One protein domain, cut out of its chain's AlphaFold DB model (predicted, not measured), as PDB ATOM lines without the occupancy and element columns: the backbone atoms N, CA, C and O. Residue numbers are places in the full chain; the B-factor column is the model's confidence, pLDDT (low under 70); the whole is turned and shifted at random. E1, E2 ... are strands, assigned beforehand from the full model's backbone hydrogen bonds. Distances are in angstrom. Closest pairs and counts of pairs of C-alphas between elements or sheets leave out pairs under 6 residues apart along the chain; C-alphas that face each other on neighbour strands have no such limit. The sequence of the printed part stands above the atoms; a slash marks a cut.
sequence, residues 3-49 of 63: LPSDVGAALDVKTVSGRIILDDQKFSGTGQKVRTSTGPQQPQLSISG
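Overview. This is residues 3 to 49 of the 63 residues of an uncharacterized protein of Renibacterium salmoninarum (strain ATCC 33209 / DSM 20767 / JCM 11484 / NBRC 15589 / NCIMB 2235) (UniProt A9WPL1). A three-stranded sheet, E4, E1, E5, has a two-stranded hairpin, E2 and E3, folded back over part of one face, and the chain makes a U whose two arms are the sheet and the hairpin, joined at one end by the links E1 to E2 and E3 to E4. The two sheets are only partly face to face, with few close C-alphas between them, and E5 is apart from the hairpin. The printed part has 47 residues with no named helix and five named strands, E1 to E5 in chain order; the sheet E4, E1, E5 is mixed, the hairpin antiparallel, and the class is all strand. The whole is elongated, 32 by 19 by 13 A, and only just compact, close to loose, with a radius of gyration of the C-alphas of 11.0 A.

Along the chain. E1, residues 8 to 15, begins at C-alpha 8 (154.191, 200.682, 146.595), is 21.5 A long and bends by 54 degrees at residue 12. E2 is residues 19 to 22 and E3 residues 25 to 28. E4, residues 33 to 38, is 16.5 A long. E5, residues 44 to 49, is 16.6 A long and ends at C-alpha 49 (156.699, 210.374, 160.549).

Arrangement. E1 is the inner strand. E4 and E1 are antiparallel at 168 degrees, with N 11 and O 36 2.8 A apart. E1 and E5 are parallel at 7 degrees, with N 10 and O 45 2.8 A apart. The sheet is twisted, its C-alphas up to 4.1 A off the best plane. In the hairpin E2 and E3, N 20 and O 27 are 2.9 A apart. The closest C-alphas of E2 and E4 are those of Ile 20 and Val 34, 7.6 A apart.

Size, cuts and confidence. The C-alphas of Thr 30 and Gln 42, the two farthest apart, are 32.3 A apart. The printed part has no cut, the four links are tight, and no printed residue is under 70 in pLDDT.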
ATOM      1  N   LEU A   3     158.325 208.581 144.637       92.06
ATOM      2  CA  LEU A   3     158.586 207.140 144.533       92.06
ATOM      3  C   LEU A   3     158.636 206.680 143.070       92.06
ATOM      4  O   LEU A   3     157.934 207.259 142.246       92.06
ATOM      5  N   PRO A   4     159.430 205.652 142.735       92.94
ATOM      6  CA  PRO A   4     159.297 204.934 141.465       92.94
ATOM      7  C   PRO A   4     157.892 204.337 141.301       92.94
ATOM      8  O   PRO A   4     157.322 203.874 142.282       92.94
ATOM      9  N   SER A   5     157.342 204.326 140.083       91.50
ATOM     10  CA  SER A   5     155.972 203.855 139.799       91.50
ATOM     11  C   SER A   5     155.737 202.364 140.079       91.50
ATOM     12  O   SER A   5     154.593 201.927 140.169       91.50
ATOM     13  N   ASP A   6     156.806 201.578 140.190       92.31
ATOM     14  CA  ASP A   6     156.805 200.139 140.463       92.31
ATOM     15  C   ASP A   6     156.948 199.792 141.957       92.31
ATOM     16  O   ASP A   6     156.885 198.620 142.326       92.31
ATOM     17  N   VAL A   7     157.105 200.792 142.830       93.81
ATOM     18  CA  VAL A   7     157.238 200.612 144.282       93.81
ATOM     19  C   VAL A   7     155.963 201.086 144.965       93.81
ATOM     20  O   VAL A   7     155.569 202.232 144.795       93.81
ATOM     21  N   GLY A   8     155.327 200.244 145.782       94.75
ATOM     22  CA  GLY A   8     154.191 200.682 146.595       94.75
ATOM     23  C   GLY A   8     154.612 201.541 147.787       94.75
ATOM     24  O   GLY A   8     155.756 201.502 148.239       94.75
ATOM     25  N   ALA A   9     153.663 202.268 148.368       94.88
ATOM     26  CA  ALA A   9     153.874 203.073 149.567       94.88
ATOM     27  C   ALA A   9     152.876 202.693 150.657       94.88
ATOM     28  O   ALA A   9     151.674 202.666 150.413       94.88
ATOM     29  N   ALA A  10     153.361 202.475 151.875       95.00
ATOM     30  CA  ALA A  10     152.554 202.386 153.085       95.00
ATOM     31  C   ALA A  10     152.891 203.573 153.996       95.00
ATOM     32  O   ALA A  10     154.038 203.746 154.398       95.00
ATOM     33  N   LEU A  11     151.902 204.404 154.310       94.44
ATOM     34  CA  LEU A  11     152.036 205.593 155.148       94.44
ATOM     35  C   LEU A  11     151.467 205.333 156.545       94.44
ATOM     36  O   LEU A  11     150.350 204.842 156.683       94.44
ATOM     37  N   ASP A  12     152.209 205.748 157.570       96.25
ATOM     38  CA  ASP A  12     151.753 205.933 158.951       96.25
ATOM     39  C   ASP A  12     152.268 207.294 159.442       96.25
ATOM     40  O   ASP A  12     153.347 207.413 160.029       96.25
ATOM     41  N   VAL A  13     151.540 208.356 159.094       95.12
ATOM     42  CA  VAL A  13     152.021 209.735 159.252       95.12
ATOM     43  C   VAL A  13     151.019 210.634 159.959       95.12
ATOM     44  O   VAL A  13     149.809 210.429 159.885       95.12
ATOM     45  N   LYS A  14     151.519 211.665 160.641       94.94
ATOM     46  CA  LYS A  14     150.700 212.669 161.332       94.94
ATOM     47  C   LYS A  14     151.112 214.085 160.943       94.94
ATOM     48  O   LYS A  14     152.302 214.376 160.885       94.94
ATOM     49  N   THR A  15     150.157 214.990 160.759       92.62
ATOM     50  CA  THR A  15     150.441 216.433 160.675       92.62
ATOM     51  C   THR A  15     149.476 217.232 161.549       92.62
ATOM     52  O   THR A  15     148.306 216.872 161.666       92.62
ATOM     53  N   VAL A  16     149.960 218.283 162.221       90.69
ATOM     54  CA  VAL A  16     149.111 219.107 163.097       90.69
ATOM     55  C   VAL A  16     148.396 220.208 162.321       90.69
ATOM     56  O   VAL A  16     147.184 220.313 162.459       90.69
ATOM     57  N   SER A  17     149.094 220.991 161.494       89.69
ATOM     58  CA  SER A  17     148.482 222.090 160.720       89.69
ATOM     59  C   SER A  17     148.628 221.975 159.198       89.69
ATOM     60  O   SER A  17     148.216 222.878 158.472       89.69
ATOM     61  N   GLY A  18     149.210 220.883 158.695       88.75
ATOM     62  CA  GLY A  18     149.401 220.659 157.263       88.75
ATOM     63  C   GLY A  18     148.411 219.685 156.632       88.75
ATOM     64  O   GLY A  18     147.405 219.292 157.221       88.75
ATOM     65  N   ARG A  19     148.723 219.272 155.404       92.56
ATOM     66  CA  ARG A  19     147.996 218.234 154.662       92.56
ATOM     67  C   ARG A  19     148.882 217.023 154.423       92.56
ATOM     68  O   ARG A  19     150.096 217.157 154.281       92.56
ATOM     69  N   ILE A  20     148.268 215.853 154.331       93.75
ATOM     70  CA  ILE A  20     148.927 214.626 153.885       93.75
ATOM     71  C   ILE A  20     148.436 214.336 152.466       93.75
ATOM     72  O   ILE A  20     147.237 214.360 152.203       93.75
ATOM     73  N   ILE A  21     149.364 214.121 151.540       93.88
ATOM     74  CA  ILE A  21     149.094 213.850 150.126       93.88
ATOM     75  C   ILE A  21     149.740 212.511 149.784       93.88
ATOM     76  O   ILE A  21     150.943 212.349 150.001       93.88
ATOM     77  N   LEU A  22     148.941 211.586 149.261       93.12
ATOM     78  CA  LEU A  22     149.381 210.313 148.708       93.12
ATOM     79  C   LEU A  22     148.801 210.177 147.301       93.12
ATOM     80  O   LEU A  22     147.608 209.923 147.158       93.12
ATOM     81  N   ASP A  23     149.630 210.385 146.282       91.31
ATOM     82  CA  ASP A  23     149.184 210.499 144.887       91.31
ATOM     83  C   ASP A  23     148.028 211.511 144.754       91.31
ATOM     84  O   ASP A  23     148.172 212.676 145.143       91.31
ATOM     85  N   ASP A  24     146.868 211.070 144.264       89.56
ATOM     86  CA  ASP A  24     145.659 211.888 144.130       89.56
ATOM     87  C   ASP A  24     144.851 212.000 145.432       89.56
ATOM     88  O   ASP A  24     143.949 212.838 145.550       89.56
ATOM     89  N   GLN A  25     145.176 211.190 146.445       90.38
ATOM     90  CA  GLN A  25     144.510 211.217 147.741       90.38
ATOM     91  C   GLN A  25     145.038 212.370 148.594       90.38
ATOM     92  O   GLN A  25     146.237 212.510 148.846       90.38
ATOM     93  N   LYS A  26     144.115 213.195 149.092       91.94
ATOM     94  CA  LYS A  26     144.419 214.332 149.962       91.94
ATOM     95  C   LYS A  26     143.686 214.168 151.280       91.94
ATOM     96  O   LYS A  26     142.464 214.066 151.312       91.94
ATOM     97  N   PHE A  27     144.442 214.216 152.365       89.38
ATOM     98  CA  PHE A  27     143.940 214.171 153.727       89.38
ATOM     99  C   PHE A  27     144.241 215.514 154.391       89.38
ATOM    100  O   PHE A  27     145.389 215.971 154.440       89.38
ATOM    101  N   SER A  28     143.194 216.185 154.857       83.56
ATOM    102  CA  SER A  28     143.285 217.492 155.503       83.56
ATOM    103  C   SER A  28     142.494 217.496 156.800       83.56
ATOM    104  O   SER A  28     141.339 217.078 156.817       83.56
ATOM    105  N   GLY A  29     143.097 218.023 157.860       72.25
ATOM    106  CA  GLY A  29     142.458 218.221 159.155       72.25
ATOM    107  C   GLY A  29     143.497 218.462 160.245       72.25
ATOM    108  O   GLY A  29     144.629 217.991 160.144       72.25
ATOM    109  N   THR A  30     143.119 219.204 161.282       76.19
ATOM    110  CA  THR A  30     144.026 219.527 162.387       76.19
ATOM    111  C   THR A  30     144.379 218.268 163.179       76.19
ATOM    112  O   THR A  30     143.492 217.541 163.622       76.19
ATOM    113  N   GLY A  31     145.672 218.000 163.376       79.31
ATOM    114  CA  GLY A  31     146.146 216.865 164.176       79.31
ATOM    115  C   GLY A  31     145.919 215.487 163.548       79.31
ATOM    116  O   GLY A  31     146.027 214.487 164.264       79.31
ATOM    117  N   GLN A  32     145.609 215.413 162.251       82.75
ATOM    118  CA  GLN A  32     145.289 214.153 161.587       82.75
ATOM    119  C   GLN A  32     146.460 213.176 161.587       82.75
ATOM    120  O   GLN A  32     147.581 213.517 161.201       82.75
ATOM    121  N   LYS A  33     146.148 211.931 161.954       91.69
ATOM    122  CA  LYS A  33     146.974 210.753 161.711       91.69
ATOM    123  C   LYS A  33     146.354 209.958 160.563       91.69
ATOM    124  O   LYS A  33     145.168 209.642 160.614       91.69
ATOM    125  N   VAL A  34     147.151 209.625 159.558       93.19
ATOM    126  CA  VAL A  34     146.734 208.865 158.379       93.19
ATOM    127  C   VAL A  34     147.530 207.573 158.321       93.19
ATOM    128  O   VAL A  34     148.760 207.591 158.390       93.19
ATOM    129  N   ARG A  35     146.805 206.462 158.172       94.69
ATOM    130  CA  ARG A  35     147.366 205.137 157.921       94.69
ATOM    131  C   ARG A  35     146.736 204.569 156.658       94.69
ATOM    132  O   ARG A  35     145.547 204.271 156.657       94.69
ATOM    133  N   THR A  36     147.504 204.498 155.580       93.44
ATOM    134  CA  THR A  36     147.003 204.104 154.254       93.44
ATOM    135  C   THR A  36     148.129 203.515 153.410       93.44
ATOM    136  O   THR A  36     149.299 203.705 153.734       93.44
ATOM    137  N   SER A  37     147.800 202.817 152.329       93.06
ATOM    138  CA  SER A  37     148.784 202.284 151.390       93.06
ATOM    139  C   SER A  37     148.290 202.337 149.948       93.06
ATOM    140  O   SER A  37     147.089 202.236 149.708       93.06
ATOM    141  N   THR A  38     149.216 202.437 149.000       92.12
ATOM    142  CA  THR A  38     148.964 202.448 147.552       92.12
ATOM    143  C   THR A  38     150.050 201.658 146.807       92.12
ATOM    144  O   THR A  38     151.136 201.433 147.348       92.12
ATOM    145  N   GLY A  39     149.765 201.255 145.570       90.19
ATOM    146  CA  GLY A  39     150.699 200.538 144.700       90.19
ATOM    147  C   GLY A  39     150.951 199.067 145.083       90.19
ATOM    148  O   GLY A  39     150.207 198.487 145.882       90.19
ATOM    149  N   PRO A  40     151.982 198.437 144.487       90.75
ATOM    150  CA  PRO A  40     152.332 197.035 144.717       90.75
ATOM    151  C   PRO A  40     152.699 196.718 146.174       90.75
ATOM    152  O   PRO A  40     153.240 197.546 146.901       90.75
ATOM    153  N   GLN A  41     152.455 195.479 146.609       89.81
ATOM    154  CA  GLN A  41     152.863 195.026 147.948       89.81
ATOM    155  C   GLN A  41     154.357 194.681 148.029       89.81
ATOM    156  O   GLN A  41     154.929 194.717 149.116       89.81
ATOM    157  N   GLN A  42     154.993 194.358 146.898       91.06
ATOM    158  CA  GLN A  42     156.431 194.119 146.789       91.06
ATOM    159  C   GLN A  42     156.937 194.584 145.410       91.06
ATOM    160  O   GLN A  42     156.392 194.127 144.405       91.06
ATOM    161  N   PRO A  43     157.974 195.440 145.350       91.44
ATOM    162  CA  PRO A  43     158.583 196.155 146.477       91.44
ATOM    163  C   PRO A  43     157.627 197.210 147.075       91.44
ATOM    164  O   PRO A  43     156.901 197.879 146.346       91.44
ATOM    165  N   GLN A  44     157.627 197.374 148.404       94.75
ATOM    166  CA  GLN A  44     156.823 198.390 149.100       94.75
ATOM    167  C   GLN A  44     157.659 199.141 150.139       94.75
ATOM    168  O   GLN A  44     158.347 198.536 150.963       94.75
ATOM    169  N   LEU A  45     157.564 200.470 150.129       94.31
ATOM    170  CA  LEU A  45     158.215 201.348 151.089       94.31
ATOM    171  C   LEU A  45     157.272 201.703 152.243       94.31
ATOM    172  O   LEU A  45     156.176 202.217 152.028       94.31
ATOM    173  N   SER A  46     157.737 201.500 153.474       95.31
ATOM    174  CA  SER A  46     157.055 201.983 154.680       95.31
ATOM    175  C   SER A  46     157.554 203.375 155.063       95.31
ATOM    176  O   SER A  46     158.748 203.577 155.274       95.31
ATOM    177  N   ILE A  47     156.637 204.332 155.169       94.25
ATOM    178  CA  ILE A  47     156.902 205.739 155.470       94.25
ATOM    179  C   ILE A  47     156.185 206.090 156.770       94.25
ATOM    180  O   ILE A  47     154.955 206.115 156.826       94.25
ATOM    181  N   SER A  48     156.953 206.403 157.809       94.88
ATOM    182  CA  SER A  48     156.427 206.875 159.087       94.88
ATOM    183  C   SER A  48     157.017 208.229 159.459       94.88
ATOM    184  O   SER A  48     158.149 208.559 159.105       94.88
ATOM    185  N   GLY A  49     156.230 209.055 160.144       92.38
ATOM    186  CA  GLY A  49     156.699 210.374 160.549       92.38
ATOM    187  C   GLY A  49     155.611 211.280 161.096       92.38
ATOM    188  O   GLY A  49     154.414 211.026 160.972       92.38
TER     189      GLY A  49